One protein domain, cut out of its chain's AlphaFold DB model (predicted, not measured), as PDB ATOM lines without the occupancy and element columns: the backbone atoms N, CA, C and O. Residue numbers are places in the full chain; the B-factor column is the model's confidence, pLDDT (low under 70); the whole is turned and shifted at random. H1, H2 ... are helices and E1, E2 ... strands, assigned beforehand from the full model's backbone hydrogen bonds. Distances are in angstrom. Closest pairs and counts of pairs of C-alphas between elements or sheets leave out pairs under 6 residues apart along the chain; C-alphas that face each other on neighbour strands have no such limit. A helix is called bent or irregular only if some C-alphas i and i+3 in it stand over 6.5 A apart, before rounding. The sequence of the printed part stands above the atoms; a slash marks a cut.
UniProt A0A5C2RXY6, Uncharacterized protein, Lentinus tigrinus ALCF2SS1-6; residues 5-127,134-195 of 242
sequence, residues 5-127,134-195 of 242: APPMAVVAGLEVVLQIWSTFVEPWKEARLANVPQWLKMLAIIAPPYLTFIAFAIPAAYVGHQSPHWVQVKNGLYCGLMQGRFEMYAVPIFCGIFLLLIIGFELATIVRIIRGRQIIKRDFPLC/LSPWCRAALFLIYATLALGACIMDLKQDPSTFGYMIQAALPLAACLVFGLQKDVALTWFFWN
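Overview. This is residues 5 to 127 and 134 to 195 of the 242 residues of an uncharacterized protein of Lentinus tigrinus ALCF2SS1-6 (UniProt A0A5C2RXY6). One long helix, H4, forms a spine with two wings on it: H1, with arm H3b overlapping its first residues, and H5, with the bent helix H6 folded back over it. A small strand hairpin, E1 and E2, lies at one end of the long axis; at the other, residues 117 to 127, of which 117 to 123 belong to H4, stick out. The printed part has 185 residues, with seven named helices and two named strands in the order H1 H2 H3 E1 E2 H4 H5 H6 H7; the sheet is antiparallel and the class mostly helix. The whole is loose, with a radius of gyration of the C-alphas of 20.3 A, and elongated, spanning 71 by 38 by 38 A.

Arrangement. In the hairpin of E1, residues 71 to 73, and E2, residues 79 to 81, N 72 and O 80 are within hydrogen-bond range at 2.9 A. H3, residues 38 to 66, assigned as one helix by its hydrogen bonds, is bent: C-alphas 45 and 48 are 6.8 A apart, and arms H3a, residues 38 to 45, and H3b, residues 48 to 66, stand at 50 degrees. H1, residues 5 to 25, touches H3b with residues 5 to 12 alone, opposite ways at a shallow tilt of 13 degrees; the closest C-alphas, of Met 8 and Pro 49, are 4.5 A apart. H1 touches H4, residues 85 to 123, the same way at a shallow tilt of 16 degrees, closest at C-alphas Leu 14 and Ile 102, 5.5 A. H4, with residues 88 to 106 alone, touches H5, residues 135 to 158, opposite ways at a shallow tilt of 27 degrees, closest at C-alphas Pro 92 and Cys 154, 4.9 A. H6, residues 164 to 182, likewise assigned as one helix, is bent: C-alphas 171 and 174 are 7.0 A apart, and arms H6a, residues 164 to 171, and H6b, residues 174 to 182, stand at 41 degrees. H5 and H6a form a helical hairpin, closest at C-alphas Ala 153 and Gly 166, 5.3 A. H5 touches H6b, closest at C-alphas Arg 139 and Val 180, 5.6 A. H7, residues 185 to 193, is about perpendicular to H6b, at 88 degrees. H2, residues 29 to 33, touches no helix. Every O i to N i+4 pair is within hydrogen-bond range in H1, H2, H3a, H5, H6a, H6b and H7, against 14 of 15 in H3b and 33 of 35 in H4.

Along the chain. H1 begins at C-alpha 5 (99.448, 131.395, 64.732) and is 30.0 A long. H4, 56.6 A, is only just irregular: C-alphas 88 and 91 are 6.8 A apart. H5 measures 34.6 A and H3b 27.8 A. H7 ends at C-alpha 193 (113.813, 156.183, 85.045).

Size, cuts and confidence. The two C-alphas farthest apart, of His 69 and Leu 126, are 72.1 A apart. Residues 128 to 133 are cut out, with 19.5 A between C-alphas 127 and 134. Of the links printed whole, none is long. Residues 27 to 30 and 193 to 195 have pLDDT under 70.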
ATOM      1  N   ALA A   5      98.863 130.186  64.165       92.56
ATOM      2  CA  ALA A   5      99.448 131.395  64.732       92.56
ATOM      3  C   ALA A   5      99.347 132.629  63.806       92.56
ATOM      4  O   ALA A   5      98.940 133.675  64.310       92.56
ATOM      5  N   PRO A   6      99.635 132.560  62.486       93.44
ATOM      6  CA  PRO A   6      99.506 133.727  61.615       93.44
ATOM      7  C   PRO A   6      98.059 134.243  61.498       93.44
ATOM      8  O   PRO A   6      97.868 135.436  61.730       93.44
ATOM      9  N   PRO A   7      97.029 133.396  61.259       96.06
ATOM     10  CA  PRO A   7      95.626 133.825  61.286       96.06
ATOM     11  C   PRO A   7      95.212 134.473  62.613       96.06
ATOM     12  O   PRO A   7      94.577 135.523  62.620       96.06
ATOM     13  N   MET A   8      95.616 133.888  63.744       96.38
ATOM     14  CA  MET A   8      95.370 134.464  65.069       96.38
ATOM     15  C   MET A   8      96.008 135.855  65.209       96.38
ATOM     16  O   MET A   8      95.369 136.784  65.701       96.38
ATOM     17  N   ALA A   9      97.256 136.010  64.757       94.38
ATOM     18  CA  ALA A   9      98.000 137.260  64.858       94.38
ATOM     19  C   ALA A   9      97.393 138.381  64.000       94.38
ATOM     20  O   ALA A   9      97.292 139.509  64.476       94.38
ATOM     21  N   VAL A  10      96.956 138.095  62.767       95.88
ATOM     22  CA  VAL A  10      96.315 139.116  61.913       95.88
ATOM     23  C   VAL A  10      94.941 139.526  62.439       95.88
ATOM     24  O   VAL A  10      94.595 140.700  62.353       95.88
ATOM     25  N   VAL A  11      94.175 138.605  63.036       97.19
ATOM     26  CA  VAL A  11      92.886 138.937  63.667       97.19
ATOM     27  C   VAL A  11      93.106 139.836  64.880       97.19
ATOM     28  O   VAL A  11      92.492 140.899  64.958       97.19
ATOM     29  N   ALA A  12      94.052 139.486  65.757       95.00
ATOM     30  CA  ALA A  12      94.433 140.340  66.882       95.00
ATOM     31  C   ALA A  12      94.956 141.713  66.414       95.00
ATOM     32  O   ALA A  12      94.642 142.748  67.001       95.00
ATOM     33  N   GLY A  13      95.726 141.750  65.321       93.31
ATOM     34  CA  GLY A  13      96.184 142.994  64.702       93.31
ATOM     35  C   GLY A  13      95.024 143.871  64.223       93.31
ATOM     36  O   GLY A  13      95.005 145.071  64.499       93.31
ATOM     37  N   LEU A  14      94.025 143.276  63.564       94.94
ATOM     38  CA  LEU A  14      92.828 143.990  63.123       94.94
ATOM     39  C   LEU A  14      92.039 144.555  64.309       94.94
ATOM     40  O   LEU A  14      91.610 145.704  64.249       94.94
ATOM     41  N   GLU A  15      91.886 143.802  65.396       94.19
ATOM     42  CA  GLU A  15      91.227 144.283  66.618       94.19
ATOM     43  C   GLU A  15      91.927 145.505  67.211       94.19
ATOM     44  O   GLU A  15      91.264 146.486  67.553       94.19
ATOM     45  N   VAL A  16      93.262 145.490  67.271       91.38
ATOM     46  CA  VAL A  16      94.053 146.640  67.734       91.38
ATOM     47  C   VAL A  16      93.808 147.858  66.842       91.38
ATOM     48  O   VAL A  16      93.560 148.952  67.351       91.38
ATOM     49  N   VAL A  17      93.815 147.690  65.516       92.56
ATOM     50  CA  VAL A  17      93.543 148.797  64.585       92.56
ATOM     51  C   VAL A  17      92.107 149.304  64.718       92.56
ATOM     52  O   VAL A  17      91.889 150.516  64.728       92.56
ATOM     53  N   LEU A  18      91.127 148.417  64.896       92.50
ATOM     54  CA  LEU A  18      89.734 148.797  65.133       92.50
ATOM     55  C   LEU A  18      89.563 149.546  66.460       92.50
ATOM     56  O   LEU A  18      88.812 150.521  66.513       92.50
ATOM     57  N   GLN A  19      90.282 149.153  67.511       90.19
ATOM     58  CA  GLN A  19      90.286 149.862  68.788       90.19
ATOM     59  C   GLN A  19      90.878 151.271  68.640       90.19
ATOM     60  O   GLN A  19      90.296 152.247  69.126       90.19
ATOM     61  N   ILE A  20      91.997 151.402  67.919       88.06
ATOM     62  CA  ILE A  20      92.615 152.698  67.607       88.06
ATOM     63  C   ILE A  20      91.640 153.562  66.800       88.06
ATOM     64  O   ILE A  20      91.393 154.716  67.153       88.06
ATOM     65  N   TRP A  21      91.036 153.000  65.755       91.06
ATOM     66  CA  TRP A  21      90.050 153.681  64.921       91.06
ATOM     67  C   TRP A  21      88.848 154.161  65.742       91.06
ATOM     68  O   TRP A  21      88.496 155.339  65.683       91.06
ATOM     69  N   SER A  22      88.268 153.291  66.573       88.94
ATOM     70  CA  SER A  22      87.150 153.628  67.460       88.94
ATOM     71  C   SER A  22      87.493 154.785  68.402       88.94
ATOM     72  O   SER A  22      86.662 155.670  68.604       88.94
ATOM     73  N   THR A  23      88.726 154.819  68.919       85.75
ATOM     74  CA  THR A  23      89.217 155.893  69.801       85.75
ATOM     75  C   THR A  23      89.220 157.257  69.094       85.75
ATOM     76  O   THR A  23      88.954 158.283  69.717       85.75
ATOM     77  N   PHE A  24      89.477 157.297  67.782       84.94
ATOM     78  CA  PHE A  24      89.489 158.544  67.003       84.94
ATOM     79  C   PHE A  24      88.135 158.932  66.401       84.94
ATOM     80  O   PHE A  24      87.923 160.100  66.066       84.94
ATOM     81  N   VAL A  25      87.234 157.972  66.188       85.94
ATOM     82  CA  VAL A  25      85.981 158.208  65.464       85.94
ATOM     83  C   VAL A  25      84.921 158.845  66.350       85.94
ATOM     84  O   VAL A  25      84.291 159.807  65.908       85.94
ATOM     85  N   GLU A  26      84.736 158.353  67.575       76.06
ATOM     86  CA  GLU A  26      83.630 158.761  68.443       76.06
ATOM     87  C   GLU A  26      84.044 158.755  69.925       76.06
ATOM     88  O   GLU A  26      83.745 157.794  70.635       76.06
ATOM     89  N   PRO A  27      84.643 159.842  70.449       67.94
ATOM     90  CA  PRO A  27      84.866 159.964  71.896       67.94
ATOM     91  C   PRO A  27      83.549 159.855  72.692       67.94
ATOM     92  O   PRO A  27      83.530 159.404  73.831       67.94
ATOM     93  N   TRP A  28      82.416 160.188  72.063       59.28
ATOM     94  CA  TRP A  28      81.077 160.115  72.654       59.28
ATOM     95  C   TRP A  28      80.523 158.688  72.798       59.28
ATOM     96  O   TRP A  28      79.595 158.471  73.576       59.28
ATOM     97  N   LYS A  29      81.079 157.692  72.088       62.25
ATOM     98  CA  LYS A  29      80.629 156.293  72.197       62.25
ATOM     99  C   LYS A  29      81.015 155.650  73.523       62.25
ATOM    100  O   LYS A  29      80.344 154.701  73.933       62.25
ATOM    101  N   GLU A  30      82.026 156.174  74.219       65.50
ATOM    102  CA  GLU A  30      82.410 155.671  75.540       65.50
ATOM    103  C   GLU A  30      81.256 155.764  76.541       65.50
ATOM    104  O   GLU A  30      81.044 154.825  77.304       65.50
ATOM    105  N   ALA A  31      80.421 156.805  76.454       71.62
ATOM    106  CA  ALA A  31      79.233 156.934  77.297       71.62
ATOM    107  C   ALA A  31      78.204 155.818  77.041       71.62
ATOM    108  O   ALA A  31      77.538 155.358  77.964       71.62
ATOM    109  N   ARG A  32      78.090 155.336  75.796       75.06
ATOM    110  CA  ARG A  32      77.159 154.253  75.437       75.06
ATOM    111  C   ARG A  32      77.705 152.875  75.798       75.06
ATOM    112  O   ARG A  32      76.947 152.013  76.234       75.06
ATOM    113  N   LEU A  33      79.012 152.670  75.632       79.88
ATOM    114  CA  LEU A  33      79.682 151.430  76.030       79.88
ATOM    115  C   LEU A  33      79.967 151.360  77.537       79.88
ATOM    116  O   LEU A  33      80.352 150.293  78.015       79.88
ATOM    117  N   ALA A  34      79.773 152.440  78.297       83.06
ATOM    118  CA  ALA A  34      79.959 152.453  79.749       83.06
ATOM    119  C   ALA A  34      79.096 151.396  80.460       83.06
ATOM    120  O   ALA A  34      79.559 150.778  81.413       83.06
ATOM    121  N   ASN A  35      77.903 151.110  79.931       90.44
ATOM    122  CA  ASN A  35      76.970 150.143  80.517       90.44
ATOM    123  C   ASN A  35      77.296 148.676  80.190       90.44
ATOM    124  O   ASN A  35      76.679 147.774  80.752       90.44
ATOM    125  N   VAL A  36      78.239 148.406  79.279       92.06
ATOM    126  CA  VAL A  36      78.618 147.026  78.937       92.06
ATOM    127  C   VAL A  36      79.561 146.487  80.017       92.06
ATOM    128  O   VAL A  36      80.591 147.120  80.281       92.06
ATOM    129  N   PRO A  37      79.267 145.319  80.621       95.19
ATOM    130  CA  PRO A  37      80.093 144.773  81.687       95.19
ATOM    131  C   PRO A  37      81.514 144.474  81.194       95.19
ATOM    132  O   PRO A  37      81.723 143.994  80.077       95.19
ATOM    133  N   GLN A  38      82.506 144.744  82.046       91.88
ATOM    134  CA  GLN A  38      83.926 144.675  81.682       91.88
ATOM    135  C   GLN A  38      84.356 143.284  81.197       91.88
ATOM    136  O   GLN A  38      85.151 143.179  80.262       91.88
ATOM    137  N   TRP A  39      83.806 142.218  81.786       95.81
ATOM    138  CA  TRP A  39      84.107 140.843  81.377       95.81
ATOM    139  C   TRP A  39      83.678 140.572  79.932       95.81
ATOM    140  O   TRP A  39      84.405 139.906  79.202       95.81
ATOM    141  N   LEU A  40      82.552 141.141  79.494       95.19
ATOM    142  CA  LEU A  40      82.051 140.965  78.135       95.19
ATOM    143  C   LEU A  40      82.899 141.748  77.131       95.19
ATOM    144  O   LEU A  40      83.157 141.247  76.043       95.19
ATOM    145  N   LYS A  41      83.394 142.936  77.507       90.38
ATOM    146  CA  LYS A  41      84.359 143.687  76.686       90.38
ATOM    147  C   LYS A  41      85.657 142.907  76.505       90.38
ATOM    148  O   LYS A  41      86.129 142.774  75.383       90.38
ATOM    149  N   MET A  42      86.210 142.363  77.593       91.56
ATOM    150  CA  MET A  42      87.419 141.538  77.508       91.56
ATOM    151  C   MET A  42      87.174 140.273  76.690       91.56
ATOM    152  O   MET A  42      87.994 139.937  75.843       91.56
ATOM    153  N   LEU A  43      86.031 139.610  76.879       95.44
ATOM    154  CA  LEU A  43      85.668 138.437  76.092       95.44
ATOM    155  C   LEU A  43      85.522 138.780  74.604       95.44
ATOM    156  O   LEU A  43      86.027 138.041  73.773       95.44
ATOM    157  N   ALA A  44      84.891 139.903  74.261       93.44
ATOM    158  CA  ALA A  44      84.714 140.333  72.876       93.44
ATOM    159  C   ALA A  44      86.040 140.670  72.175       93.44
ATOM    160  O   ALA A  44      86.135 140.486  70.968       93.44
ATOM    161  N   ILE A  45      87.043 141.140  72.924       91.81
ATOM    162  CA  ILE A  45      88.389 141.427  72.406       91.81
ATOM    163  C   ILE A  45      89.235 140.150  72.324       91.81
ATOM    164  O   ILE A  45      90.041 139.997  71.426       91.81
ATOM    165  N   ILE A  46      89.093 139.225  73.272       94.50
ATOM    166  CA  ILE A  46      89.954 138.038  73.334       94.50
ATOM    167  C   ILE A  46      89.387 136.896  72.484       94.50
ATOM    168  O   ILE A  46      90.145 136.122  71.916       94.50
ATOM    169  N   ALA A  47      88.070 136.746  72.376       96.94
ATOM    170  CA  ALA A  47      87.476 135.580  71.728       96.94
ATOM    171  C   ALA A  47      87.858 135.423  70.241       96.94
ATOM    172  O   ALA A  47      88.229 134.307  69.867       96.94
ATOM    173  N   PRO A  48      87.816 136.456  69.379       97.38
ATOM    174  CA  PRO A  48      88.033 136.260  67.944       97.38
ATOM    175  C   PRO A  48      89.402 135.669  67.548       97.38
ATOM    176  O   PRO A  48      89.403 134.721  66.750       97.38
ATOM    177  N   PRO A  49      90.563 136.107  68.086       96.81
ATOM    178  CA  PRO A  49      91.845 135.502  67.730       96.81
ATOM    179  C   PRO A  49      91.934 134.041  68.186       96.81
ATOM    180  O   PRO A  49      92.422 133.197  67.433       96.81
ATOM    181  N   TYR A  50      91.400 133.702  69.363       97.06
ATOM    182  CA  TYR A  50      91.406 132.321  69.862       97.06
ATOM    183  C   TYR A  50      90.447 131.410  69.091       97.06
ATOM    184  O   TYR A  50      90.798 130.270  68.788       97.06
ATOM    185  N   LEU A  51      89.265 131.901  68.714       97.50
ATOM    186  CA  LEU A  51      88.345 131.161  67.846       97.50
ATOM    187  C   LEU A  51      88.975 130.904  66.477       97.50
ATOM    188  O   LEU A  51      88.901 129.786  65.968       97.50
ATOM    189  N   THR A  52      89.663 131.902  65.919       97.12
ATOM    190  CA  THR A  52      90.423 131.757  64.671       97.12
ATOM    191  C   THR A  52      91.527 130.713  64.833       97.12
ATOM    192  O   THR A  52      91.655 129.816  64.002       97.12
ATOM    193  N   PHE A  53      92.281 130.753  65.932       96.38
ATOM    194  CA  PHE A  53      93.302 129.750  66.218       96.38
ATOM    195  C   PHE A  53      92.718 128.330  66.237       96.38
ATOM    196  O   PHE A  53      93.236 127.447  65.555       96.38
ATOM    197  N   ILE A  54      91.619 128.110  66.965       96.81
ATOM    198  CA  ILE A  54      90.950 126.803  67.060       96.81
ATOM    199  C   ILE A  54      90.445 126.348  65.682       96.81
ATOM    200  O   ILE A  54      90.661 125.194  65.301       96.81
ATOM    201  N   ALA A  55      89.842 127.258  64.911       96.31
ATOM    202  CA  ALA A  55      89.299 126.980  63.583       96.31
ATOM    203  C   ALA A  55      90.365 126.535  62.570       96.31
ATOM    204  O   ALA A  55      90.065 125.720  61.706       96.31
ATOM    205  N   PHE A  56      91.606 127.018  62.684       94.50
ATOM    206  CA  PHE A  56      92.721 126.561  61.843       94.50
ATOM    207  C   PHE A  56      93.478 125.368  62.449       94.50
ATOM    208  O   PHE A  56      93.988 124.522  61.713       94.50
ATOM    209  N   ALA A  57      93.543 125.261  63.778       94.31
ATOM    210  CA  ALA A  57      94.264 124.194  64.466       94.31
ATOM    211  C   ALA A  57      93.563 122.831  64.352       94.31
ATOM    212  O   ALA A  57      94.239 121.838  64.082       94.31
ATOM    213  N   ILE A  58      92.235 122.770  64.527       95.12
ATOM    214  CA  ILE A  58      91.481 121.504  64.494       95.12
ATOM    215  C   ILE A  58      91.566 120.828  63.113       95.12
ATOM    216  O   ILE A  58      91.965 119.662  63.066       95.12
ATOM    217  N   PRO A  59      91.280 121.505  61.979       93.06
ATOM    218  CA  PRO A  59      91.394 120.883  60.659       93.06
ATOM    219  C   PRO A  59      92.827 120.463  60.329       93.06
ATOM    220  O   PRO A  59      93.033 119.383  59.783       93.06
ATOM    221  N   ALA A  60      93.828 121.269  60.703       91.38
ATOM    222  CA  ALA A  60      95.230 120.916  60.493       91.38
ATOM    223  C   ALA A  60      95.630 119.654  61.279       91.38
ATOM    224  O   ALA A  60      96.300 118.778  60.735       91.38
ATOM    225  N   ALA A  61      95.187 119.533  62.537       92.94
ATOM    226  CA  ALA A  61      95.415 118.342  63.351       92.94
ATOM    227  C   ALA A  61      94.703 117.111  62.771       92.94
ATOM    228  O   ALA A  61      95.296 116.038  62.695       92.94
ATOM    229  N   TYR A  62      93.461 117.278  62.307       94.31
ATOM    230  CA  TYR A  62      92.686 116.210  61.685       94.31
ATOM    231  C   TYR A  62      93.351 115.679  60.406       94.31
ATOM    232  O   TYR A  62      93.554 114.474  60.271       94.31
ATOM    233  N   VAL A  63      93.770 116.569  59.498       92.50
ATOM    234  CA  VAL A  63      94.476 116.181  58.264       92.50
ATOM    235  C   VAL A  63      95.830 115.537  58.579       92.50
ATOM    236  O   VAL A  63      96.186 114.530  57.969       92.50
ATOM    237  N   GLY A  64      96.565 116.068  59.561       91.94
ATOM    238  CA  GLY A  64      97.830 115.480  60.011       91.94
ATOM    239  C   GLY A  64      97.667 114.078  60.603       91.94
ATOM    240  O   GLY A  64      98.542 113.237  60.416       91.94
ATOM    241  N   HIS A  65      96.541 113.808  61.270       94.56
ATOM    242  CA  HIS A  65      96.232 112.488  61.813       94.56
ATOM    243  C   HIS A  65      95.867 111.473  60.721       94.56
ATOM    244  O   HIS A  65      96.321 110.333  60.778       94.56
ATOM    245  N   GLN A  66      95.086 111.877  59.713       95.88
ATOM    246  CA  GLN A  66      94.701 110.985  58.612       95.88
ATOM    247  C   GLN A  66      95.875 110.615  57.696       95.88
ATOM    248  O   GLN A  66      95.941 109.491  57.203       95.88
ATOM    249  N   SER A  67      96.808 111.546  57.485       93.81
ATOM    250  CA  SER A  67      97.926 111.379  56.555       93.81
ATOM    251  C   SER A  67      99.259 111.708  57.236       93.81
ATOM    252  O   SER A  67      99.871 112.733  56.926       93.81
ATOM    253  N   PRO A  68      99.772 110.840  58.131       93.12
ATOM    254  CA  PRO A  68     101.005 111.116  58.874       93.12
ATOM    255  C   PRO A  68     102.225 111.294  57.958       93.12
ATOM    256  O   PRO A  68     103.142 112.038  58.288       93.12
ATOM    257  N   HIS A  69     102.215 110.682  56.768       93.38
ATOM    258  CA  HIS A  69     103.270 110.822  55.761       93.38
ATOM    259  C   HIS A  69     103.397 112.242  55.171       93.38
ATOM    260  O   HIS A  69     104.426 112.565  54.578       93.38
ATOM    261  N   TRP A  70     102.385 113.106  55.334       90.69
ATOM    262  CA  TRP A  70     102.447 114.516  54.922       90.69
ATOM    263  C   TRP A  70     103.111 115.418  55.958       90.69
ATOM    264  O   TRP A  70     103.475 116.548  55.627       90.69
ATOM    265  N   VAL A  71     103.263 114.935  57.194       91.88
ATOM    266  CA  VAL A  71     103.915 115.669  58.274       91.88
ATOM    267  C   VAL A  71     105.420 115.484  58.129       91.88
ATOM    268  O   VAL A  71     105.974 114.446  58.480       91.88
ATOM    269  N   GLN A  72     106.090 116.502  57.598       90.06
ATOM    270  CA  GLN A  72     107.541 116.514  57.437       90.06
ATOM    271  C   GLN A  72     108.163 117.674  58.207       90.06
ATOM    272  O   GLN A  72     107.558 118.731  58.400       90.06
ATOM    273  N   VAL A  73     109.397 117.482  58.661       88.75
ATOM    274  CA  VAL A  73     110.141 118.523  59.365       88.75
ATOM    275  C   VAL A  73     110.742 119.467  58.322       88.75
ATOM    276  O   VAL A  73     111.726 119.138  57.670       88.75
ATOM    277  N   LYS A  74     110.128 120.643  58.144       73.19
ATOM    278  CA  LYS A  74     110.411 121.571  57.031       73.19
ATOM    279  C   LYS A  74     111.764 122.291  57.179       73.19
ATOM    280  O   LYS A  74     112.340 122.668  56.173       73.19
ATOM    281  N   ASN A  75     112.275 122.425  58.413       75.31
ATOM    282  CA  ASN A  75     113.506 123.166  58.765       75.31
ATOM    283  C   ASN A  75     114.283 122.562  59.961       75.31
ATOM    284  O   ASN A  75     114.915 123.285  60.728       75.31
ATOM    285  N   GLY A  76     114.139 121.264  60.239       81.19
ATOM    286  CA  GLY A  76     114.709 120.615  61.438       81.19
ATOM    287  C   GLY A  76     114.063 120.999  62.786       81.19
ATOM    288  O   GLY A  76     114.143 120.226  63.731       81.19
ATOM    289  N   LEU A  77     113.388 122.153  62.871       81.38
ATOM    290  CA  LEU A  77     112.788 122.680  64.109       81.38
ATOM    291  C   LEU A  77     111.257 122.621  64.137       81.38
ATOM    292  O   LEU A  77     110.656 122.591  65.207       81.38
ATOM    293  N   TYR A  78     110.616 122.626  62.965       83.50
ATOM    294  CA  TYR A  78     109.164 122.727  62.855       83.50
ATOM    295  C   TYR A  78     108.593 121.630  61.962       83.50
ATOM    296  O   TYR A  78     109.036 121.447  60.826       83.50
ATOM    297  N   CYS A  79     107.574 120.938  62.472       86.75
ATOM    298  CA  CYS A  79     106.759 120.012  61.695       86.75
ATOM    299  C   CYS A  79     105.729 120.788  60.876       86.75
ATOM    300  O   CYS A  79     105.054 121.678  61.407       86.75
ATOM    301  N   GLY A  80     105.587 120.414  59.607       86.94
ATOM    302  CA  GLY A  80     104.612 121.008  58.715       86.94
ATOM    303  C   GLY A  80     103.953 120.029  57.747       86.94
ATOM    304  O   GLY A  80     104.531 118.984  57.452       86.94
ATOM    305  N   LEU A  81     102.747 120.353  57.264       88.31
ATOM    306  CA  LEU A  81     102.066 119.596  56.217       88.31
ATOM    307  C   LEU A  81     102.515 120.095  54.840       88.31
ATOM    308  O   LEU A  81     102.177 121.184  54.391       88.31
ATOM    309  N   MET A  82     103.285 119.278  54.128       81.06
ATOM    310  CA  MET A  82     103.816 119.672  52.816       81.06
ATOM    311  C   MET A  82     102.787 119.607  51.687       81.06
ATOM    312  O   MET A  82     102.909 120.329  50.700       81.06
ATOM    313  N   GLN A  83     101.782 118.740  51.818       77.50
ATOM    314  CA  GLN A  83     100.994 118.261  50.680       77.50
ATOM    315  C   GLN A  83      99.496 118.580  50.796       77.50
ATOM    316  O   GLN A  83      98.647 117.787  50.398       77.50
ATOM    317  N   GLY A  84      99.154 119.745  51.355       75.56
ATOM    318  CA  GLY A  84      97.769 120.187  51.515       75.56
ATOM    319  C   GLY A  84      97.451 121.449  50.713       75.56
ATOM    320  O   GLY A  84      97.989 122.515  51.001       75.56
ATOM    321  N   ARG A  85      96.477 121.372  49.788       78.81
ATOM    322  CA  ARG A  85      95.868 122.569  49.158       78.81
ATOM    323  C   ARG A  85      95.268 123.511  50.208       78.81
ATOM    324  O   ARG A  85      95.214 124.717  50.004       78.81
ATOM    325  N   PHE A  86      94.833 122.949  51.335       75.94
ATOM    326  CA  PHE A  86      94.317 123.708  52.465       75.94
ATOM    327  C   PHE A  86      95.365 124.677  53.024       75.94
ATOM    328  O   PHE A  86      95.102 125.867  53.113       75.94
ATOM    329  N   GLU A  87      96.573 124.205  53.332       75.69
ATOM    330  CA  GLU A  87      97.614 125.047  53.933       75.69
ATOM    331  C   GLU A  87      98.155 126.088  52.953       75.69
ATOM    332  O   GLU A  87      98.264 127.261  53.306       75.69
ATOM    333  N   MET A  88      98.440 125.671  51.716       83.69
ATOM    334  CA  MET A  88      99.070 126.545  50.721       83.69
ATOM    335  C   MET A  88      98.207 127.743  50.326       83.69
ATOM    336  O   MET A  88      98.750 128.784  49.976       83.69
ATOM    337  N   TYR A  89      96.880 127.610  50.368       90.75
ATOM    338  CA  TYR A  89      95.984 128.671  49.916       90.75
ATOM    339  C   TYR A  89      95.164 129.276  51.055       90.75
ATOM    340  O   TYR A  89      95.067 130.497  51.131       90.75
ATOM    341  N   ALA A  90      94.598 128.480  51.969       92.75
ATOM    342  CA  ALA A  90      93.642 129.012  52.944       92.75
ATOM    343  C   ALA A  90      94.294 130.001  53.920       92.75
ATOM    344  O   ALA A  90      93.747 131.079  54.144       92.75
ATOM    345  N   VAL A  91      95.468 129.663  54.465       93.00
ATOM    346  CA  VAL A  91      96.176 130.514  55.435       93.00
ATOM    347  C   VAL A  91      96.632 131.839  54.805       93.00
ATOM    348  O   VAL A  91      96.215 132.884  55.305       93.00
ATOM    349  N   PRO A  92      97.426 131.862  53.715       93.62
ATOM    350  CA  PRO A  92      97.903 133.123  53.148       93.62
ATOM    351  C   PRO A  92      96.789 133.963  52.513       93.62
ATOM    352  O   PRO A  92      96.862 135.187  52.595       93.62
ATOM    353  N   ILE A  93      95.730 133.361  51.947       95.69
ATOM    354  CA  ILE A  93      94.566 134.127  51.458       95.69
ATOM    355  C   ILE A  93      93.841 134.789  52.630       95.69
ATOM    356  O   ILE A  93      93.570 135.989  52.579       95.69
ATOM    357  N   PHE A  94      93.551 134.036  53.696       96.69
ATOM    358  CA  PHE A  94      92.895 134.579  54.885       96.69
ATOM    359  C   PHE A  94      93.724 135.710  55.502       96.69
ATOM    360  O   PHE A  94      93.221 136.817  55.695       96.69
ATOM    361  N   CYS A  95      95.017 135.468  55.731       95.88
ATOM    362  CA  CYS A  95      95.930 136.479  56.253       95.88
ATOM    363  C   CYS A  95      96.024 137.700  55.335       95.88
ATOM    364  O   CYS A  95      95.943 138.826  55.819       95.88
ATOM    365  N   GLY A  96      96.125 137.495  54.021       96.56
ATOM    366  CA  GLY A  96      96.175 138.567  53.033       96.56
ATOM    367  C   GLY A  96      94.935 139.462  53.067       96.56
ATOM    368  O   GLY A  96      95.074 140.683  53.078       96.56
ATOM    369  N   ILE A  97      93.732 138.885  53.164       97.75
ATOM    370  CA  ILE A  97      92.478 139.650  53.277       97.75
ATOM    371  C   ILE A  97      92.481 140.513  54.545       97.75
ATOM    372  O   ILE A  97      92.208 141.711  54.475       97.75
ATOM    373  N   PHE A  98      92.822 139.938  55.700       97.44
ATOM    374  CA  PHE A  98      92.856 140.686  56.961       97.44
ATOM    375  C   PHE A  98      93.944 141.765  56.970       97.44
ATOM    376  O   PHE A  98      93.696 142.869  57.448       97.44
ATOM    377  N   LEU A  99      95.116 141.499  56.388       96.81
ATOM    378  CA  LEU A  99      96.177 142.495  56.227       96.81
ATOM    379  C   LEU A  99      95.746 143.653  55.320       96.81
ATOM    380  O   LEU A  99      96.030 144.807  55.635       96.81
ATOM    381  N   LEU A 100      95.010 143.381  54.240       97.44
ATOM    382  CA  LEU A 100      94.426 144.429  53.399       97.44
ATOM    383  C   LEU A 100      93.409 145.279  54.172       97.44
ATOM    384  O   LEU A 100      93.419 146.504  54.042       97.44
ATOM    385  N   LEU A 101      92.569 144.656  55.007       97.12
ATOM    386  CA  LEU A 101      91.648 145.383  55.887       97.12
ATOM    387  C   LEU A 101      92.405 146.260  56.890       97.12
ATOM    388  O   LEU A 101      92.060 147.429  57.041       97.12
ATOM    389  N   ILE A 102      93.452 145.727  57.527       95.81
ATOM    390  CA  ILE A 102      94.334 146.466  58.442       95.81
ATOM    391  C   ILE A 102      94.894 147.708  57.744       95.81
ATOM    392  O   ILE A 102      94.664 148.820  58.213       95.81
ATOM    393  N   ILE A 103      95.538 147.538  56.585       96.81
ATOM    394  CA  ILE A 103      96.106 148.644  55.800       96.81
ATOM    395  C   ILE A 103      95.021 149.676  55.456       96.81
ATOM    396  O   ILE A 103      95.230 150.880  55.611       96.81
ATOM    397  N   GLY A 104      93.836 149.221  55.035       96.50
ATOM    398  CA  GLY A 104      92.702 150.090  54.729       96.50
ATOM    399  C   GLY A 104      92.244 150.928  55.929       96.50
ATOM    400  O   GLY A 104      92.094 152.147  55.809       96.50
ATOM    401  N   PHE A 105      92.065 150.305  57.097       95.25
ATOM    402  CA  PHE A 105      91.680 151.005  58.324       95.25
ATOM    403  C   PHE A 105      92.773 151.950  58.831       95.25
ATOM    404  O   PHE A 105      92.457 153.038  59.314       95.25
ATOM    405  N   GLU A 106      94.049 151.599  58.696       94.50
ATOM    406  CA  GLU A 106      95.154 152.484  59.077       94.50
ATOM    407  C   GLU A 106      95.234 153.721  58.188       94.50
ATOM    408  O   GLU A 106      95.307 154.844  58.696       94.50
ATOM    409  N   LEU A 107      95.132 153.548  56.868       95.50
ATOM    410  CA  LEU A 107      95.075 154.670  55.931       95.50
ATOM    411  C   LEU A 107      93.859 155.558  56.214       95.50
ATOM    412  O   LEU A 107      93.992 156.783  56.274       95.50
ATOM    413  N   ALA A 108      92.692 154.959  56.469       94.81
ATOM    414  CA  ALA A 108      91.502 155.702  56.868       94.81
ATOM    415  C   ALA A 108      91.741 156.487  58.168       94.81
ATOM    416  O   ALA A 108      91.379 157.666  58.248       94.81
ATOM    417  N   THR A 109      92.391 155.872  59.164       92.31
ATOM    418  CA  THR A 109      92.755 156.502  60.444       92.31
ATOM    419  C   THR A 109      93.646 157.718  60.214       92.31
ATOM    420  O   THR A 109      93.335 158.809  60.696       92.31
ATOM    421  N   ILE A 110      94.707 157.573  59.418       92.12
ATOM    422  CA  ILE A 110      95.640 158.657  59.088       92.12
ATOM    423  C   ILE A 110      94.907 159.807  58.387       92.12
ATOM    424  O   ILE A 110      95.009 160.959  58.818       92.12
ATOM    425  N   VAL A 111      94.115 159.508  57.351       94.44
ATOM    426  CA  VAL A 111      93.339 160.518  56.611       94.44
ATOM    427  C   VAL A 111      92.383 161.256  57.545       94.44
ATOM    428  O   VAL A 111      92.290 162.486  57.492       94.44
ATOM    429  N   ARG A 112      91.697 160.533  58.435       92.62
ATOM    430  CA  ARG A 112      90.764 161.123  59.397       92.62
ATOM    431  C   ARG A 112      91.476 162.032  60.395       92.62
ATOM    432  O   ARG A 112      90.989 163.131  60.644       92.62
ATOM    433  N   ILE A 113      92.641 161.634  60.906       90.31
ATOM    434  CA  ILE A 113      93.456 162.474  61.799       90.31
ATOM    435  C   ILE A 113      93.889 163.759  61.081       90.31
ATOM    436  O   ILE A 113      93.803 164.846  61.658       90.31
ATOM    437  N   ILE A 114      94.334 163.661  59.825       92.31
ATOM    438  CA  ILE A 114      94.750 164.826  59.032       92.31
ATOM    439  C   ILE A 114      93.566 165.775  58.814       92.31
ATOM    440  O   ILE A 114      93.689 166.971  59.087       92.31
ATOM    441  N   ARG A 115      92.407 165.252  58.396       94.25
ATOM    442  CA  ARG A 115      91.188 166.051  58.189       94.25
ATOM    443  C   ARG A 115      90.696 166.697  59.480       94.25
ATOM    444  O   ARG A 115      90.411 167.890  59.489       94.25
ATOM    445  N   GLY A 116      90.661 165.948  60.581       91.12
ATOM    446  CA  GLY A 116      90.274 166.470  61.892       91.12
ATOM    447  C   GLY A 116      91.163 167.635  62.326       91.12
ATOM    448  O   GLY A 116      90.671 168.661  62.787       91.12
ATOM    449  N   ARG A 117      92.474 167.542  62.081       89.56
ATOM    450  CA  ARG A 117      93.392 168.659  62.340       89.56
ATOM    451  C   ARG A 117      93.148 169.867  61.454       89.56
ATOM    452  O   ARG A 117      93.288 170.985  61.936       89.56
ATOM    453  N   GLN A 118      92.849 169.660  60.176       93.50
ATOM    454  CA  GLN A 118      92.546 170.765  59.267       93.50
ATOM    455  C   GLN A 118      91.289 171.516  59.718       93.50
ATOM    456  O   GLN A 118      91.310 172.742  59.755       93.50
ATOM    457  N   ILE A 119      90.249 170.793  60.144       93.62
ATOM    458  CA  ILE A 119      89.011 171.382  60.673       93.62
ATOM    459  C   ILE A 119      89.295 172.187  61.947       93.62
ATOM    460  O   ILE A 119      88.956 173.363  62.008       93.62
ATOM    461  N   ILE A 120      90.013 171.612  62.920       92.06
ATOM    462  CA  ILE A 120      90.347 172.314  64.174       92.06
ATOM    463  C   ILE A 120      91.166 173.584  63.904       92.06
ATOM    464  O   ILE A 120      90.903 174.623  64.502       92.06
ATOM    465  N   LYS A 121      92.141 173.522  62.986       92.06
ATOM    466  CA  LYS A 121      92.941 174.696  62.605       92.06
ATOM    467  C   LYS A 121      92.103 175.795  61.955       92.06
ATOM    468  O   LYS A 121      92.426 176.964  62.132       92.06
ATOM    469  N   ARG A 122      91.078 175.419  61.185       94.88
ATOM    470  CA  ARG A 122      90.191 176.366  60.508       94.88
ATOM    471  C   ARG A 122      89.228 177.028  61.489       94.88
ATOM    472  O   ARG A 122      89.055 178.239  61.428       94.88
ATOM    473  N   ASP A 123      88.633 176.245  62.382       95.75
ATOM    474  CA  ASP A 123      87.537 176.715  63.230       95.75
ATOM    475  C   ASP A 123      88.048 177.372  64.534       95.75
ATOM    476  O   ASP A 123      87.378 178.235  65.094       95.75
ATOM    477  N   PHE A 124      89.263 177.033  64.997       93.38
ATOM    478  CA  PHE A 124      89.857 177.578  66.230       93.38
ATOM    479  C   PHE A 124      91.307 178.060  66.037       93.38
ATOM    480  O   PHE A 124      92.233 177.492  66.627       93.38
ATOM    481  N   PRO A 125      91.541 179.140  65.268       91.00
ATOM    482  CA  PRO A 125      92.892 179.648  65.004       91.00
ATOM    483  C   PRO A 125      93.610 180.163  66.264       91.00
ATOM    484  O   PRO A 125      94.836 180.171  66.312       91.00
ATOM    485  N   LEU A 126      92.856 180.564  67.294       92.69
ATOM    486  CA  LEU A 126      93.389 181.083  68.561       92.69
ATOM    487  C   LEU A 126      93.704 179.987  69.590       92.69
ATOM    488  O   LEU A 126      94.361 180.254  70.597       92.69
ATOM    489  N   CYS A 127      93.247 178.751  69.371       87.38
ATOM    490  CA  CYS A 127      93.558 177.662  70.283       87.38
ATOM    491  C   CYS A 127      95.005 177.222  70.037       87.38
ATOM    492  O   CYS A 127      95.305 176.615  69.008       87.38
ATOM    493  N   LEU A 134     103.717 162.307  69.255       83.50
ATOM    494  CA  LEU A 134     104.269 161.565  68.114       83.50
ATOM    495  C   LEU A 134     104.069 160.046  68.263       83.50
ATOM    496  O   LEU A 134     104.127 159.320  67.276       83.50
ATOM    497  N   SER A 135     103.797 159.568  69.484       85.00
ATOM    498  CA  SER A 135     103.693 158.134  69.796       85.00
ATOM    499  C   SER A 135     102.632 157.399  68.952       85.00
ATOM    500  O   SER A 135     102.987 156.390  68.349       85.00
ATOM    501  N   PRO A 136     101.382 157.894  68.791       84.12
ATOM    502  CA  PRO A 136     100.378 157.211  67.968       84.12
ATOM    503  C   PRO A 136     100.747 157.161  66.480       84.12
ATOM    504  O   PRO A 136     100.504 156.156  65.822       84.12
ATOM    505  N   TRP A 137     101.376 158.224  65.962       87.75
ATOM    506  CA  TRP A 137     101.822 158.292  64.568       87.75
ATOM    507  C   TRP A 137     102.912 157.271  64.274       87.75
ATOM    508  O   TRP A 137     102.856 156.587  63.258       87.75
ATOM    509  N   CYS A 138     103.886 157.143  65.175       87.81
ATOM    510  CA  CYS A 138     104.949 156.168  64.992       87.81
ATOM    511  C   CYS A 138     104.428 154.729  65.097       87.81
ATOM    512  O   CYS A 138     104.808 153.898  64.280       87.81
ATOM    513  N   ARG A 139     103.495 154.444  66.022       86.88
ATOM    514  CA  ARG A 139     102.852 153.120  66.094       86.88
ATOM    515  C   ARG A 139     102.109 152.773  64.806       86.88
ATOM    516  O   ARG A 139     102.348 151.701  64.271       86.88
ATOM    517  N   ALA A 140     101.274 153.679  64.293       87.94
ATOM    518  CA  ALA A 140     100.556 153.460  63.034       87.94
ATOM    519  C   ALA A 140     101.518 153.256  61.849       87.94
ATOM    520  O   ALA A 140     101.314 152.373  61.031       87.94
ATOM    521  N   ALA A 141     102.611 154.023  61.777       91.06
ATOM    522  CA  ALA A 141     103.615 153.837  60.731       91.06
ATOM    523  C   ALA A 141     104.321 152.470  60.827       91.06
ATOM    524  O   ALA A 141     104.536 151.820  59.807       91.06
ATOM    525  N   LEU A 142     104.668 152.022  62.039       90.62
ATOM    526  CA  LEU A 142     105.290 150.715  62.264       90.62
ATOM    527  C   LEU A 142     104.353 149.563  61.888       90.62
ATOM    528  O   LEU A 142     104.789 148.633  61.212       90.62
ATOM    529  N   PHE A 143     103.083 149.638  62.287       90.00
ATOM    530  CA  PHE A 143     102.079 148.648  61.906       90.00
ATOM    531  C   PHE A 143     101.863 148.616  60.392       90.00
ATOM    532  O   PHE A 143     101.865 147.526  59.828       90.00
ATOM    533  N   LEU A 144     101.810 149.770  59.720       93.44
ATOM    534  CA  LEU A 144     101.649 149.843  58.266       93.44
ATOM    535  C   LEU A 144     102.827 149.207  57.519       93.44
ATOM    536  O   LEU A 144     102.633 148.426  56.583       93.44
ATOM    537  N   ILE A 145     104.058 149.520  57.940       94.12
ATOM    538  CA  ILE A 145     105.275 148.922  57.374       94.12
ATOM    539  C   ILE A 145     105.241 147.408  57.586       94.12
ATOM    540  O   ILE A 145     105.434 146.648  56.638       94.12
ATOM    541  N   TYR A 146     104.949 146.963  58.809       93.44
ATOM    542  CA  TYR A 146     104.895 145.545  59.137       93.44
ATOM    543  C   TYR A 146     103.803 144.805  58.349       93.44
ATOM    544  O   TYR A 146     104.076 143.760  57.762       93.44
ATOM    545  N   ALA A 147     102.594 145.363  58.268       94.56
ATOM    546  CA  ALA A 147     101.476 144.790  57.526       94.56
ATOM    547  C   ALA A 147     101.783 144.680  56.027       94.56
ATOM    548  O   ALA A 147     101.464 143.669  55.406       94.56
ATOM    549  N   THR A 148     102.469 145.676  55.458       95.88
ATOM    550  CA  THR A 148     102.907 145.652  54.054       95.88
ATOM    551  C   THR A 148     103.939 144.549  53.808       95.88
ATOM    552  O   THR A 148     103.827 143.807  52.832       95.88
ATOM    553  N   LEU A 149     104.920 144.392  54.704       95.19
ATOM    554  CA  LEU A 149     105.915 143.319  54.617       95.19
ATOM    555  C   LEU A 149     105.266 141.935  54.762       95.19
ATOM    556  O   LEU A 149     105.544 141.042  53.961       95.19
ATOM    557  N   ALA A 150     104.364 141.770  55.732       94.06
ATOM    558  CA  ALA A 150     103.616 140.534  55.948       94.06
ATOM    559  C   ALA A 150     102.713 140.185  54.753       94.06
ATOM    560  O   ALA A 150     102.618 139.020  54.369       94.06
ATOM    561  N   LEU A 151     102.096 141.186  54.119       95.56
ATOM    562  CA  LEU A 151     101.315 140.994  52.897       95.56
ATOM    563  C   LEU A 151     102.217 140.545  51.743       95.56
ATOM    564  O   LEU A 151     101.862 139.622  51.013       95.56
ATOM    565  N   GLY A 152     103.408 141.139  51.620       94.50
ATOM    566  CA  GLY A 152     104.438 140.694  50.682       94.50
ATOM    567  C   GLY A 152     104.812 139.224  50.880       94.50
ATOM    568  O   GLY A 152     104.850 138.476  49.906       94.50
ATOM    569  N   ALA A 153     105.002 138.784  52.129       92.94
ATOM    570  CA  ALA A 153     105.239 137.373  52.441       92.94
ATOM    571  C   ALA A 153     104.058 136.477  52.044       92.94
ATOM    572  O   ALA A 153     104.279 135.467  51.388       92.94
ATOM    573  N   CYS A 154     102.813 136.879  52.331       93.12
ATOM    574  CA  CYS A 154     101.628 136.119  51.912       93.12
ATOM    575  C   CYS A 154     101.563 135.958  50.383       93.12
ATOM    576  O   CYS A 154     101.205 134.894  49.886       93.12
ATOM    577  N   ILE A 155     101.931 136.997  49.623       94.06
ATOM    578  CA  ILE A 155     101.978 136.945  48.152       94.06
ATOM    579  C   ILE A 155     103.094 136.011  47.664       94.06
ATOM    580  O   ILE A 155     102.887 135.283  46.695       94.06
ATOM    581  N   MET A 156     104.266 136.021  48.308       92.31
ATOM    582  CA  MET A 156     105.364 135.104  47.967       92.31
ATOM    583  C   MET A 156     105.002 133.647  48.281       92.31
ATOM    584  O   MET A 156     105.211 132.781  47.436       92.31
ATOM    585  N   ASP A 157     104.375 133.386  49.430       89.38
ATOM    586  CA  ASP A 157     103.904 132.046  49.804       89.38
ATOM    587  C   ASP A 157     102.876 131.507  48.794       89.38
ATOM    588  O   ASP A 157     102.923 130.334  48.421       89.38
ATOM    589  N   LEU A 158     101.995 132.371  48.268       91.06
ATOM    590  CA  LEU A 158     101.039 132.004  47.214       91.06
ATOM    591  C   LEU A 158     101.703 131.633  45.883       91.06
ATOM    592  O   LEU A 158     101.133 130.850  45.124       91.06
ATOM    593  N   LYS A 159     102.896 132.168  45.597       92.12
ATOM    594  CA  LYS A 159     103.682 131.794  44.412       92.12
ATOM    595  C   LYS A 159     104.393 130.450  44.562       92.12
ATOM    596  O   LYS A 159     104.948 129.971  43.584       92.12
ATOM    597  N   GLN A 160     104.332 129.833  45.746       84.00
ATOM    598  CA  GLN A 160     105.024 128.584  46.085       84.00
ATOM    599  C   GLN A 160     106.554 128.677  45.992       84.00
ATOM    600  O   GLN A 160     107.227 127.648  45.956       84.00
ATOM    601  N   ASP A 161     107.111 129.889  46.022       82.31
ATOM    602  CA  ASP A 161     108.553 130.089  46.112       82.31
ATOM    603  C   ASP A 161     108.968 129.968  47.586       82.31
ATOM    604  O   ASP A 161     108.563 130.806  48.400       82.31
ATOM    605  N   PRO A 162     109.754 128.943  47.978       73.81
ATOM    606  CA  PRO A 162     110.200 128.776  49.355       73.81
ATOM    607  C   PRO A 162     111.163 129.912  49.715       73.81
ATOM    608  O   PRO A 162     112.375 129.820  49.529       73.81
ATOM    609  N   SER A 163     110.610 131.013  50.218       80.38
ATOM    610  CA  SER A 163     111.373 132.207  50.551       80.38
ATOM    611  C   SER A 163     111.739 132.212  52.036       80.38
ATOM    612  O   SER A 163     110.889 132.117  52.922       80.38
ATOM    613  N   THR A 164     113.025 132.396  52.341       88.06
ATOM    614  CA  THR A 164     113.518 132.647  53.712       88.06
ATOM    615  C   THR A 164     112.856 133.883  54.345       88.06
ATOM    616  O   THR A 164     112.825 134.041  55.564       88.06
ATOM    617  N   PHE A 165     112.283 134.747  53.507       87.94
ATOM    618  CA  PHE A 165     111.646 136.002  53.870       87.94
ATOM    619  C   PHE A 165     110.480 135.845  54.859       87.94
ATOM    620  O   PHE A 165     110.415 136.594  55.835       87.94
ATOM    621  N   GLY A 166     109.608 134.844  54.679       86.75
ATOM    622  CA  GLY A 166     108.492 134.598  55.605       86.75
ATOM    623  C   GLY A 166     108.972 134.308  57.032       86.75
ATOM    624  O   GLY A 166     108.464 134.880  58.001       86.75
ATOM    625  N   TYR A 167     110.038 133.512  57.166       86.31
ATOM    626  CA  TYR A 167     110.648 133.214  58.465       86.31
ATOM    627  C   TYR A 167     111.301 134.444  59.103       86.31
ATOM    628  O   TYR A 167     111.210 134.615  60.318       86.31
ATOM    629  N   MET A 168     111.914 135.327  58.307       90.44
ATOM    630  CA  MET A 168     112.475 136.584  58.815       90.44
ATOM    631  C   MET A 168     111.388 137.503  59.382       90.44
ATOM    632  O   MET A 168     111.570 138.071  60.457       90.44
ATOM    633  N   ILE A 169     110.238 137.614  58.710       90.31
ATOM    634  CA  ILE A 169     109.103 138.413  59.200       90.31
ATOM    635  C   ILE A 169     108.514 137.820  60.480       90.31
ATOM    636  O   ILE A 169     108.182 138.564  61.406       90.31
ATOM    637  N   GLN A 170     108.418 136.492  60.561       87.25
ATOM    638  CA  GLN A 170     107.959 135.820  61.773       87.25
ATOM    639  C   GLN A 170     108.937 136.036  62.939       87.25
ATOM    640  O   GLN A 170     108.505 136.322  64.054       87.25
ATOM    641  N   ALA A 171     110.248 135.979  62.689       89.88
ATOM    642  CA  ALA A 171     111.273 136.270  63.692       89.88
ATOM    643  C   ALA A 171     111.312 137.755  64.100       89.88
ATOM    644  O   ALA A 171     111.726 138.076  65.212       89.88
ATOM    645  N   ALA A 172     110.850 138.662  63.236       90.62
ATOM    646  CA  ALA A 172     110.747 140.088  63.532       90.62
ATOM    647  C   ALA A 172     109.533 140.451  64.410       90.62
ATOM    648  O   ALA A 172     109.498 141.559  64.942       90.62
ATOM    649  N   LEU A 173     108.558 139.548  64.609       86.56
ATOM    650  CA  LEU A 173     107.352 139.815  65.412       86.56
ATOM    651  C   LEU A 173     107.650 140.308  66.838       86.56
ATOM    652  O   LEU A 173     107.094 141.338  67.224       86.56
ATOM    653  N   PRO A 174     108.525 139.653  67.630       88.94
ATOM    654  CA  PRO A 174     108.834 140.118  68.981       88.94
ATOM    655  C   PRO A 174     109.515 141.487  68.976       88.94
ATOM    656  O   PRO A 174     109.269 142.300  69.862       88.94
ATOM    657  N   LEU A 175     110.337 141.763  67.959       89.38
ATOM    658  CA  LEU A 175     111.003 143.051  67.796       89.38
ATOM    659  C   LEU A 175     109.990 144.143  67.441       89.38
ATOM    660  O   LEU A 175     110.018 145.211  68.044       89.38
ATOM    661  N   ALA A 176     109.054 143.866  66.534       88.06
ATOM    662  CA  ALA A 176     107.970 144.782  66.193       88.06
ATOM    663  C   ALA A 176     107.080 145.070  67.411       88.06
ATOM    664  O   ALA A 176     106.802 146.233  67.701       88.06
ATOM    665  N   ALA A 177     106.703 144.042  68.177       87.50
ATOM    666  CA  ALA A 177     105.962 144.211  69.425       87.50
ATOM    667  C   ALA A 177     106.755 145.056  70.437       87.50
ATOM    668  O   ALA A 177     106.222 146.015  70.995       87.50
ATOM    669  N   CYS A 178     108.044 144.758  70.619       88.75
ATOM    670  CA  CYS A 178     108.939 145.528  71.479       88.75
ATOM    671  C   CYS A 178     109.039 146.991  71.034       88.75
ATOM    672  O   CYS A 178     108.990 147.879  71.875       88.75
ATOM    673  N   LEU A 179     109.092 147.281  69.733       88.62
ATOM    674  CA  LEU A 179     109.073 148.654  69.232       88.62
ATOM    675  C   LEU A 179     107.724 149.328  69.500       88.62
ATOM    676  O   LEU A 179     107.694 150.424  70.046       88.62
ATOM    677  N   VAL A 180     106.600 148.687  69.181       85.25
ATOM    678  CA  VAL A 180     105.260 149.274  69.355       85.25
ATOM    679  C   VAL A 180     104.959 149.586  70.828       85.25
ATOM    680  O   VAL A 180     104.459 150.674  71.142       85.25
ATOM    681  N   PHE A 181     105.277 148.657  71.735       84.50
ATOM    682  CA  PHE A 181     105.073 148.826  73.178       84.50
ATOM    683  C   PHE A 181     106.218 149.586  73.860       84.50
ATOM    684  O   PHE A 181     105.994 150.292  74.835       84.50
ATOM    685  N   GLY A 182     107.439 149.521  73.347       86.06
ATOM    686  CA  GLY A 182     108.582 150.255  73.893       86.06
ATOM    687  C   GLY A 182     108.532 151.746  73.571       86.06
ATOM    688  O   GLY A 182     108.957 152.569  74.377       86.06
ATOM    689  N   LEU A 183     107.946 152.127  72.431       83.94
ATOM    690  CA  LEU A 183     107.841 153.530  72.021       83.94
ATOM    691  C   LEU A 183     106.716 154.307  72.725       83.94
ATOM    692  O   LEU A 183     106.459 155.477  72.403       83.94
ATOM    693  N   GLN A 184     105.986 153.680  73.653       86.31
ATOM    694  CA  GLN A 184     105.087 154.433  74.518       86.31
ATOM    695  C   GLN A 184     105.943 155.327  75.416       86.31
ATOM    696  O   GLN A 184     106.872 154.844  76.056       86.31
ATOM    697  N   LYS A 185     105.628 156.628  75.480       81.88
ATOM    698  CA  LYS A 185     106.366 157.573  76.330       81.88
ATOM    699  C   LYS A 185     106.458 157.053  77.763       81.88
ATOM    700  O   LYS A 185     107.520 157.150  78.356       81.88
ATOM    701  N   ASP A 186     105.381 156.476  78.276       80.50
ATOM    702  CA  ASP A 186     105.318 155.987  79.650       80.50
ATOM    703  C   ASP A 186     106.260 154.795  79.862       80.50
ATOM    704  O   ASP A 186     107.022 154.800  80.820       80.50
ATOM    705  N   VAL A 187     106.318 153.851  78.915       84.19
ATOM    706  CA  VAL A 187     107.233 152.696  78.965       84.19
ATOM    707  C   VAL A 187     108.688 153.128  78.810       84.19
ATOM    708  O   VAL A 187     109.537 152.717  79.600       84.19
ATOM    709  N   ALA A 188     108.975 154.000  77.837       84.00
ATOM    710  CA  ALA A 188     110.307 154.559  77.648       84.00
ATOM    711  C   ALA A 188     110.758 155.305  78.909       84.00
ATOM    712  O   ALA A 188     111.867 155.095  79.389       84.00
ATOM    713  N   LEU A 189     109.881 156.128  79.491       81.88
ATOM    714  CA  LEU A 189     110.153 156.785  80.758       81.88
ATOM    715  C   LEU A 189     110.434 155.747  81.844       81.88
ATOM    716  O   LEU A 189     111.494 155.840  82.440       81.88
ATOM    717  N   THR A 190     109.591 154.738  82.075       83.38
ATOM    718  CA  THR A 190     109.851 153.697  83.089       83.38
ATOM    719  C   THR A 190     111.209 153.016  82.899       83.38
ATOM    720  O   THR A 190     111.938 152.832  83.871       83.38
ATOM    721  N   TRP A 191     111.593 152.705  81.658       85.00
ATOM    722  CA  TRP A 191     112.894 152.108  81.345       85.00
ATOM    723  C   TRP A 191     114.065 153.060  81.621       85.00
ATOM    724  O   TRP A 191     115.048 152.668  82.244       85.00
ATOM    725  N   PHE A 192     113.958 154.328  81.216       82.44
ATOM    726  CA  PHE A 192     115.006 155.327  81.452       82.44
ATOM    727  C   PHE A 192     115.034 155.847  82.904       82.44
ATOM    728  O   PHE A 192     116.076 156.310  83.373       82.44
ATOM    729  N   PHE A 193     113.924 155.755  83.646       67.62
ATOM    730  CA  PHE A 193     113.813 156.183  85.045       67.62
ATOM    731  C   PHE A 193     114.502 155.235  86.023       67.62
ATOM    732  O   PHE A 193     114.823 155.682  87.122       67.62
ATOM    733  N   TRP A 194     114.855 154.006  85.629       59.19
ATOM    734  CA  TRP A 194     115.740 153.169  86.450       59.19
ATOM    735  C   TRP A 194     117.091 153.863  86.724       59.19
ATOM    736  O   TRP A 194     117.747 153.579  87.720       59.19
ATOM    737  N   ASN A 195     117.477 154.852  85.903       60.31
ATOM    738  CA  ASN A 195     118.689 155.646  86.102       60.31
ATOM    739  C   ASN A 195     118.451 157.069  86.650       60.31
ATOM    740  O   ASN A 195     119.380 157.875  86.723       60.31
TER     741      ASN A 195